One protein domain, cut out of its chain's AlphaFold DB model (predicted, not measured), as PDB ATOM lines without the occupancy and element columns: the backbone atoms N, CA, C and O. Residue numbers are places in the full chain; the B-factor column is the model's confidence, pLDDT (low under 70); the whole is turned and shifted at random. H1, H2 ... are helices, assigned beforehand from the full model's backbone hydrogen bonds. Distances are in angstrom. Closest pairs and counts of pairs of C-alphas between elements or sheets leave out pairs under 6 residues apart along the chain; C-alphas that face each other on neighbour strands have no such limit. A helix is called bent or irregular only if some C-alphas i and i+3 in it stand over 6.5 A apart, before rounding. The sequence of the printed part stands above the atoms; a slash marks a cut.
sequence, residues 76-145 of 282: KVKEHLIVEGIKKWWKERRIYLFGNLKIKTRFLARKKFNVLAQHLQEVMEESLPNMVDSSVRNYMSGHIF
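This is residues 76 to 145 of the 282 residues of an uncharacterized protein of Tanacetum cinerariifolium (UniProt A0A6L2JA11). What does the model look like? It is a long, narrow rod made of two long helices, H1 and then the bent H2, which run side by side in opposite ways with few contacts between them, joined by a tight link at one end. H2 folds back along H1, and its second arm, H2b, turns at a shallow tilt from the first, H2a. How much is printed, and how compact is it? The printed part has 70 residues with two named helices, no named strand, and the class all helix. It is loose, with a radius of gyration of the C-alphas of 16.0 A and spans of 49 by 18 by 18 A.

How does the first helix stand to the second? H1, residues 76 to 104, is close to but not clearly touching H2a, residues 110 to 126; the closest C-alphas, of Phe 98 and Ala 117, are 8.0 A apart. They run opposite ways at a shallow tilt of 17 degrees. And the other arm? H2b, residues 129 to 140, is also close to but not clearly touching H1, with the closest C-alphas, of Glu 79 and Val 136, 7.2 A apart. They run opposite ways at a steep tilt of 37 degrees, only just past shallow. What do the backbones show? Every O i to N i+4 pair is within hydrogen-bond range in H2a and H2b, and 23 of 25 are in H1.

Where does H1 run? It goes 41.7 A from C-alpha 76 at (208.309, 265.167, 210.475) to C-alpha 104. Where is H2 bent? By its hydrogen bonds residues 110 to 140 were assigned as one helix, but C-alphas 126 and 129 are 6.7 A apart, and the arms stand at a shallow tilt of 29 degrees. H2a is 24.3 A long and H2b 15.9 A, ending at C-alpha 140 at (211.398, 258.904, 217.953).

How far does it reach? The two C-alphas farthest apart, of Ala 109 and Gly 142, are 49.6 A apart. Is there a cut or a long link? The printed part has no cut, and the link from H1 to H2 is tight, with 5 residues. Where is confidence low? The mean pLDDT of the printed part is 80.5; residues 107, 139 to 140 and 142 to 145 are under 70.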
ATOM      1  N   LYS A  76     209.773 265.161 210.677       92.19
ATOM      2  CA  LYS A  76     208.309 265.167 210.475       92.19
ATOM      3  C   LYS A  76     207.890 264.580 209.126       92.19
ATOM      4  O   LYS A  76     206.893 263.861 209.038       92.19
ATOM      5  N   VAL A  77     208.639 264.863 208.057       93.00
ATOM      6  CA  VAL A  77     208.365 264.285 206.730       93.00
ATOM      7  C   VAL A  77     208.553 262.765 206.750       93.00
ATOM      8  O   VAL A  77     207.737 262.041 206.172       93.00
ATOM      9  N   LYS A  78     209.579 262.258 207.447       92.25
ATOM     10  CA  LYS A  78     209.792 260.810 207.617       92.25
ATOM     11  C   LYS A  78     208.646 260.155 208.388       92.25
ATOM     12  O   LYS A  78     208.150 259.121 207.941       92.25
ATOM     13  N   GLU A  79     208.181 260.762 209.480       87.25
ATOM     14  CA  GLU A  79     207.013 260.267 210.224       87.25
ATOM     15  C   GLU A  79     205.769 260.184 209.337       87.25
ATOM     16  O   GLU A  79     205.103 259.148 209.288       87.25
ATOM     17  N   HIS A  80     205.489 261.245 208.578       88.12
ATOM     18  CA  HIS A  80     204.336 261.288 207.685       88.12
ATOM     19  C   HIS A  80     204.392 260.182 206.619       88.12
ATOM     20  O   HIS A  80     203.391 259.505 206.370       88.12
ATOM     21  N   LEU A  81     205.567 259.940 206.025       90.75
ATOM     22  CA  LEU A  81     205.763 258.860 205.049       90.75
ATOM     23  C   LEU A  81     205.534 257.469 205.656       90.75
ATOM     24  O   LEU A  81     204.944 256.606 205.001       90.75
ATOM     25  N   ILE A  82     205.955 257.241 206.905       86.25
ATOM     26  CA  ILE A  82     205.706 255.977 207.615       86.25
ATOM     27  C   ILE A  82     204.204 255.792 207.854       86.25
ATOM     28  O   ILE A  82     203.662 254.723 207.556       86.25
ATOM     29  N   VAL A  83     203.515 256.830 208.335       85.38
ATOM     30  CA  VAL A  83     202.064 256.798 208.587       85.38
ATOM     31  C   VAL A  83     201.284 256.526 207.299       85.38
ATOM     32  O   VAL A  83     200.405 255.656 207.281       85.38
ATOM     33  N   GLU A  84     201.625 257.196 206.196       88.62
ATOM     34  CA  GLU A  84     201.006 256.926 204.894       88.62
ATOM     35  C   GLU A  84     201.296 255.510 204.387       88.62
ATOM     36  O   GLU A  84     200.387 254.837 203.888       88.62
ATOM     37  N   GLY A  85     202.528 255.024 204.554       87.50
ATOM     38  CA  GLY A  85     202.917 253.663 204.187       87.50
ATOM     39  C   GLY A  85     202.102 252.606 204.934       87.50
ATOM     40  O   GLY A  85     201.551 251.691 204.314       87.50
ATOM     41  N   ILE A  86     201.947 252.773 206.251       83.62
ATOM     42  CA  ILE A  86     201.121 251.902 207.097       83.62
ATOM     43  C   ILE A  86     199.661 251.950 206.632       83.62
ATOM     44  O   ILE A  86     199.049 250.904 206.401       83.62
ATOM     45  N   LYS A  87     199.103 253.146 206.421       85.81
ATOM     46  CA  LYS A  87     197.716 253.325 205.963       85.81
ATOM     47  C   LYS A  87     197.460 252.648 204.614       85.81
ATOM     48  O   LYS A  87     196.438 251.973 204.445       85.81
ATOM     49  N   LYS A  88     198.384 252.791 203.659       90.00
ATOM     50  CA  LYS A  88     198.302 252.148 202.341       90.00
ATOM     51  C   LYS A  88     198.354 250.627 202.462       90.00
ATOM     52  O   LYS A  88     197.473 249.948 201.933       90.00
ATOM     53  N   TRP A  89     199.324 250.107 203.213       87.44
ATOM     54  CA  TRP A  89     199.469 248.672 203.455       87.44
ATOM     55  C   TRP A  89     198.196 248.070 204.061       87.44
ATOM     56  O   TRP A  89     197.712 247.035 203.601       87.44
ATOM     57  N   TRP A  90     197.592 248.752 205.037       85.50
ATOM     58  CA  TRP A  90     196.332 248.325 205.641       85.50
ATOM     59  C   TRP A  90     195.174 248.307 204.648       85.50
ATOM     60  O   TRP A  90     194.387 247.359 204.650       85.50
ATOM     61  N   LYS A  91     195.067 249.317 203.780       86.62
ATOM     62  CA  LYS A  91     194.019 249.378 202.753       86.62
ATOM     63  C   LYS A  91     194.117 248.199 201.782       86.62
ATOM     64  O   LYS A  91     193.098 247.582 201.472       86.62
ATOM     65  N   GLU A  92     195.329 247.849 201.361       88.38
ATOM     66  CA  GLU A  92     195.585 246.688 200.499       88.38
ATOM     67  C   GLU A  92     195.271 245.371 201.228       88.38
ATOM     68  O   GLU A  92     194.557 244.515 200.698       88.38
ATOM     69  N   ARG A  93     195.712 245.221 202.487       84.19
ATOM     70  CA  ARG A  93     195.463 244.014 203.299       84.19
ATOM     71  C   ARG A  93     193.985 243.803 203.611       84.19
ATOM     72  O   ARG A  93     193.526 242.663 203.645       84.19
ATOM     73  N   ARG A  94     193.236 244.888 203.836       84.38
ATOM     74  CA  ARG A  94     191.800 244.862 204.146       84.38
ATOM     75  C   ARG A  94     191.035 244.122 203.045       84.38
ATOM     76  O   ARG A  94     190.241 243.238 203.350       84.38
ATOM     77  N   ILE A  95     191.339 244.397 201.778       85.81
ATOM     78  CA  ILE A  95     190.700 243.726 200.634       85.81
ATOM     79  C   ILE A  95     190.960 242.212 200.673       85.81
ATOM     80  O   ILE A  95     190.026 241.423 200.524       85.81
ATOM     81  N   TYR A  96     192.201 241.799 200.944       84.25
ATOM     82  CA  TYR A  96     192.567 240.383 201.050       84.25
ATOM     83  C   TYR A  96     191.899 239.678 202.235       84.25
ATOM     84  O   TYR A  96     191.358 238.582 202.072       84.25
ATOM     85  N   LEU A  97     191.901 240.298 203.418       82.69
ATOM     86  CA  LEU A  97     191.297 239.725 204.623       82.69
ATOM     87  C   LEU A  97     189.790 239.524 204.444       82.69
ATOM     88  O   LEU A  97     189.288 238.428 204.695       82.69
ATOM     89  N   PHE A  98     189.078 240.534 203.938       81.88
ATOM     90  CA  PHE A  98     187.639 240.428 203.694       81.88
ATOM     91  C   PHE A  98     187.300 239.495 202.528       81.88
ATOM     92  O   PHE A  98     186.300 238.778 202.600       81.88
ATOM     93  N   GLY A  99     188.133 239.443 201.485       82.50
ATOM     94  CA  GLY A  99     187.988 238.485 200.388       82.50
ATOM     95  C   GLY A  99     188.088 237.036 200.872       82.50
ATOM     96  O   GLY A  99     187.197 236.227 200.597       82.50
ATOM     97  N   ASN A 100     189.112 236.728 201.672       80.62
ATOM     98  CA  ASN A 100     189.298 235.399 202.257       80.62
ATOM     99  C   ASN A 100     188.205 235.048 203.267       80.62
ATOM    100  O   ASN A 100     187.702 233.920 203.256       80.62
ATOM    101  N   LEU A 101     187.789 236.009 204.099       80.81
ATOM    102  CA  LEU A 101     186.680 235.810 205.027       80.81
ATOM    103  C   LEU A 101     185.409 235.465 204.246       80.81
ATOM    104  O   LEU A 101     184.807 234.433 204.507       80.81
ATOM    105  N   LYS A 102     185.074 236.230 203.200       78.19
ATOM    106  CA  LYS A 102     183.895 235.995 202.352       78.19
ATOM    107  C   LYS A 102     183.884 234.611 201.694       78.19
ATOM    108  O   LYS A 102     182.814 234.023 201.549       78.19
ATOM    109  N   ILE A 103     185.041 234.082 201.286       80.06
ATOM    110  CA  ILE A 103     185.149 232.722 200.727       80.06
ATOM    111  C   ILE A 103     184.883 231.674 201.813       80.06
ATOM    112  O   ILE A 103     184.115 230.738 201.585       80.06
ATOM    113  N   LYS A 104     185.467 231.851 203.002       77.44
ATOM    114  CA  LYS A 104     185.343 230.908 204.122       77.44
ATOM    115  C   LYS A 104     183.952 230.929 204.760       77.44
ATOM    116  O   LYS A 104     183.455 229.902 205.209       77.44
ATOM    117  N   THR A 105     183.296 232.086 204.754       70.94
ATOM    118  CA  THR A 105     181.989 232.309 205.376       70.94
ATOM    119  C   THR A 105     180.823 232.191 204.398       70.94
ATOM    120  O   THR A 105     179.722 232.613 204.745       70.94
ATOM    121  N   ARG A 106     180.993 231.589 203.209       72.38
ATOM    122  CA  ARG A 106     179.853 231.261 202.318       72.38
ATOM    123  C   ARG A 106     178.768 230.422 203.017       72.38
ATOM    124  O   ARG A 106     177.636 230.397 202.553       72.38
ATOM    125  N   PHE A 107     179.108 229.798 204.146       69.00
ATOM    126  CA  PHE A 107     178.215 229.020 205.007       69.00
ATOM    127  C   PHE A 107     177.596 229.804 206.181       69.00
ATOM    128  O   PHE A 107     176.745 229.268 206.885       69.00
ATOM    129  N   LEU A 108     177.984 231.063 206.415       78.81
ATOM    130  CA  LEU A 108     177.400 231.905 207.466       78.81
ATOM    131  C   LEU A 108     176.251 232.753 206.910       78.81
ATOM    132  O   LEU A 108     176.348 233.355 205.841       78.81
ATOM    133  N   ALA A 109     175.166 232.856 207.679       84.25
ATOM    134  CA  ALA A 109     174.058 233.750 207.362       84.25
ATOM    135  C   ALA A 109     174.555 235.205 207.238       84.25
ATOM    136  O   ALA A 109     175.242 235.707 208.130       84.25
ATOM    137  N   ARG A 110     174.160 235.908 206.162       81.00
ATOM    138  CA  ARG A 110     174.621 237.279 205.830       81.00
ATOM    139  C   ARG A 110     174.547 238.260 207.007       81.00
ATOM    140  O   ARG A 110     175.437 239.085 207.169       81.00
ATOM    141  N   LYS A 111     173.519 238.138 207.858       83.38
ATOM    142  CA  LYS A 111     173.349 238.978 209.056       83.38
ATOM    143  C   LYS A 111     174.510 238.827 210.050       83.38
ATOM    144  O   LYS A 111     175.023 239.832 210.519       83.38
ATOM    145  N   LYS A 112     174.965 237.597 210.321       85.44
ATOM    146  CA  LYS A 112     176.088 237.337 211.241       85.44
ATOM    147  C   LYS A 112     177.424 237.802 210.656       85.44
ATOM    148  O   LYS A 112     178.265 238.310 211.386       85.44
ATOM    149  N   PHE A 113     177.595 237.678 209.337       84.19
ATOM    150  CA  PHE A 113     178.792 238.165 208.650       84.19
ATOM    151  C   PHE A 113     178.946 239.685 208.763       84.19
ATOM    152  O   PHE A 113     180.033 240.151 209.078       84.19
ATOM    153  N   ASN A 114     177.869 240.448 208.551       85.50
ATOM    154  CA  ASN A 114     177.933 241.910 208.621       85.50
ATOM    155  C   ASN A 114     178.300 242.404 210.026       85.50
ATOM    156  O   ASN A 114     179.144 243.284 210.148       85.50
ATOM    157  N   VAL A 115     177.729 241.798 211.073       89.75
ATOM    158  CA  VAL A 115     178.057 242.140 212.467       89.75
ATOM    159  C   VAL A 115     179.526 241.836 212.774       89.75
ATOM    160  O   VAL A 115     180.223 242.675 213.333       89.75
ATOM    161  N   LEU A 116     180.027 240.671 212.350       85.25
ATOM    162  CA  LEU A 116     181.431 240.302 212.537       85.25
ATOM    163  C   LEU A 116     182.377 241.231 211.761       85.25
ATOM    164  O   LEU A 116     183.409 241.636 212.288       85.25
ATOM    165  N   ALA A 117     182.026 241.573 210.521       81.88
ATOM    166  CA  ALA A 117     182.787 242.487 209.678       81.88
ATOM    167  C   ALA A 117     182.878 243.888 210.294       81.88
ATOM    168  O   ALA A 117     183.960 244.469 210.320       81.88
ATOM    169  N   GLN A 118     181.759 244.393 210.813       88.62
ATOM    170  CA  GLN A 118     181.686 245.692 211.470       88.62
ATOM    171  C   GLN A 118     182.501 245.708 212.766       88.62
ATOM    172  O   GLN A 118     183.304 246.613 212.957       88.62
ATOM    173  N   HIS A 119     182.389 244.666 213.593       89.38
ATOM    174  CA  HIS A 119     183.172 244.563 214.822       89.38
ATOM    175  C   HIS A 119     184.682 244.462 214.548       89.38
ATOM    176  O   HIS A 119     185.479 245.137 215.190       89.38
ATOM    177  N   LEU A 120     185.097 243.668 213.552       85.19
ATOM    178  CA  LEU A 120     186.499 243.613 213.118       85.19
ATOM    179  C   LEU A 120     186.994 244.968 212.613       85.19
ATOM    180  O   LEU A 120     188.138 245.331 212.875       85.19
ATOM    181  N   GLN A 121     186.151 245.704 211.888       86.81
ATOM    182  CA  GLN A 121     186.487 247.044 211.432       86.81
ATOM    183  C   GLN A 121     186.665 248.008 212.611       86.81
ATOM    184  O   GLN A 121     187.683 248.694 212.644       86.81
ATOM    185  N   GLU A 122     185.746 248.018 213.579       89.50
ATOM    186  CA  GLU A 122     185.844 248.836 214.796       89.50
ATOM    187  C   GLU A 122     187.109 248.517 215.593       89.50
ATOM    188  O   GLU A 122     187.907 249.414 215.843       89.50
ATOM    189  N   VAL A 123     187.357 247.241 215.906       86.75
ATOM    190  CA  VAL A 123     188.547 246.827 216.671       86.75
ATOM    191  C   VAL A 123     189.832 247.232 215.948       86.75
ATOM    192  O   VAL A 123     190.808 247.642 216.577       86.75
ATOM    193  N   MET A 124     189.854 247.136 214.618       80.94
ATOM    194  CA  MET A 124     190.999 247.574 213.827       80.94
ATOM    195  C   MET A 124     191.170 249.093 213.830       80.94
ATOM    196  O   MET A 124     192.300 249.558 213.932       80.94
ATOM    197  N   GLU A 125     190.091 249.864 213.697       85.62
ATOM    198  CA  GLU A 125     190.138 251.331 213.693       85.62
ATOM    199  C   GLU A 125     190.470 251.901 215.078       85.62
ATOM    200  O   GLU A 125     191.176 252.903 215.161       85.62
ATOM    201  N   GLU A 126     190.069 251.221 216.150       87.81
ATOM    202  CA  GLU A 126     190.392 251.589 217.531       87.81
ATOM    203  C   GLU A 126     191.843 251.236 217.908       87.81
ATOM    204  O   GLU A 126     192.520 251.991 218.607       87.81
ATOM    205  N   SER A 127     192.366 250.107 217.419       83.12
ATOM    206  CA  SER A 127     193.738 249.668 217.725       83.12
ATOM    207  C   SER A 127     194.815 250.295 216.834       83.12
ATOM    208  O   SER A 127     195.975 250.369 217.250       83.12
ATOM    209  N   LEU A 128     194.461 250.779 215.639       80.69
ATOM    210  CA  LEU A 128     195.398 251.386 214.683       80.69
ATOM    211  C   LEU A 128     196.164 252.581 215.267       80.69
ATOM    212  O   LEU A 128     197.392 252.571 215.166       80.69
ATOM    213  N   PRO A 129     195.504 253.573 215.899       82.25
ATOM    214  CA  PRO A 129     196.178 254.706 216.516       82.25
ATOM    215  C   PRO A 129     197.188 254.249 217.561       82.25
ATOM    216  O   PRO A 129     198.341 254.632 217.465       82.25
ATOM    217  N   ASN A 130     196.815 253.340 218.468       82.06
ATOM    218  CA  ASN A 130     197.710 252.838 219.519       82.06
ATOM    219  C   ASN A 130     198.929 252.090 218.960       82.06
ATOM    220  O   ASN A 130     200.033 252.186 219.502       82.06
ATOM    221  N   MET A 131     198.744 251.347 217.870       74.31
ATOM    222  CA  MET A 131     199.818 250.597 217.225       74.31
ATOM    223  C   MET A 131     200.765 251.519 216.439       74.31
ATOM    224  O   MET A 131     201.980 251.314 216.457       74.31
ATOM    225  N   VAL A 132     200.223 252.557 215.792       74.25
ATOM    226  CA  VAL A 132     201.005 253.609 215.123       74.25
ATOM    227  C   VAL A 132     201.754 254.446 216.155       74.25
ATOM    228  O   VAL A 132     202.957 254.623 216.004       74.25
ATOM    229  N   ASP A 133     201.097 254.862 217.237       79.88
ATOM    230  CA  ASP A 133     201.702 255.638 218.322       79.88
ATOM    231  C   ASP A 133     202.877 254.898 218.952       79.88
ATOM    232  O   ASP A 133     203.937 255.478 219.157       79.88
ATOM    233  N   SER A 134     202.717 253.600 219.218       77.44
ATOM    234  CA  SER A 134     203.791 252.774 219.776       77.44
ATOM    235  C   SER A 134     204.977 252.674 218.811       77.44
ATOM    236  O   SER A 134     206.128 252.801 219.225       77.44
ATOM    237  N   SER A 135     204.711 252.508 217.511       72.06
ATOM    238  CA  SER A 135     205.759 252.423 216.487       72.06
ATOM    239  C   SER A 135     206.477 253.757 216.261       72.06
ATOM    240  O   SER A 135     207.698 253.767 216.103       72.06
ATOM    241  N   VAL A 136     205.742 254.873 216.246       73.38
ATOM    242  CA  VAL A 136     206.290 256.230 216.083       73.38
ATOM    243  C   VAL A 136     207.093 256.618 217.319       73.38
ATOM    244  O   VAL A 136     208.227 257.068 217.197       73.38
ATOM    245  N   ARG A 137     206.566 256.355 218.517       77.81
ATOM    246  CA  ARG A 137     207.248 256.635 219.787       77.81
ATOM    247  C   ARG A 137     208.531 255.816 219.947       77.81
ATOM    248  O   ARG A 137     209.533 256.365 220.393       77.81
ATOM    249  N   ASN A 138     208.533 254.550 219.521       70.31
ATOM    250  CA  ASN A 138     209.754 253.739 219.473       70.31
ATOM    251  C   ASN A 138     210.786 254.322 218.496       70.31
ATOM    252  O   ASN A 138     211.957 254.418 218.849       70.31
ATOM    253  N   TYR A 139     210.356 254.771 217.312       64.19
ATOM    254  CA  TYR A 139     211.238 255.396 216.320       64.19
ATOM    255  C   TYR A 139     211.845 256.721 216.823       64.19
ATOM    256  O   TYR A 139     213.055 256.921 216.736       64.19
ATOM    257  N   MET A 140     211.017 257.589 217.412       63.41
ATOM    258  CA  MET A 140     211.398 258.904 217.953       63.41
ATOM    259  C   MET A 140     212.293 258.821 219.191       63.41
ATOM    260  O   MET A 140     213.129 259.689 219.419       63.41
ATOM    261  N   SER A 141     212.161 257.770 220.005       76.56
ATOM    262  CA  SER A 141     212.957 257.615 221.229       76.56
ATOM    263  C   SER A 141     214.449 257.349 220.960       76.56
ATOM    264  O   SER A 141     215.203 257.144 221.913       76.56
ATOM    265  N   GLY A 142     214.896 257.266 219.699       54.88
ATOM    266  CA  GLY A 142     216.279 256.915 219.354       54.88
ATOM    267  C   GLY A 142     216.667 255.487 219.759       54.88
ATOM    268  O   GLY A 142     217.778 255.034 219.475       54.88
ATOM    269  N   HIS A 143     215.743 254.740 220.369       48.09
ATOM    270  CA  HIS A 143     215.761 253.297 220.367       48.09
ATOM    271  C   HIS A 143     215.522 252.875 218.925       48.09
ATOM    272  O   HIS A 143     214.391 252.682 218.490       48.09
ATOM    273  N   ILE A 144     216.627 252.753 218.176       44.41
ATOM    274  CA  ILE A 144     216.720 251.883 217.003       44.41
ATOM    275  C   ILE A 144     215.850 250.688 217.345       44.41
ATOM    276  O   ILE A 144     216.143 250.054 218.362       44.41
ATOM    277  N   PHE A 145     214.764 250.488 216.583       40.91
ATOM    278  CA  PHE A 145     213.884 249.323 216.673       40.91
ATOM    279  C   PHE A 145     214.753 248.180 217.171       40.91
ATOM    280  O   PHE A 145     215.671 247.786 216.440       40.91
TER     281      PHE A 145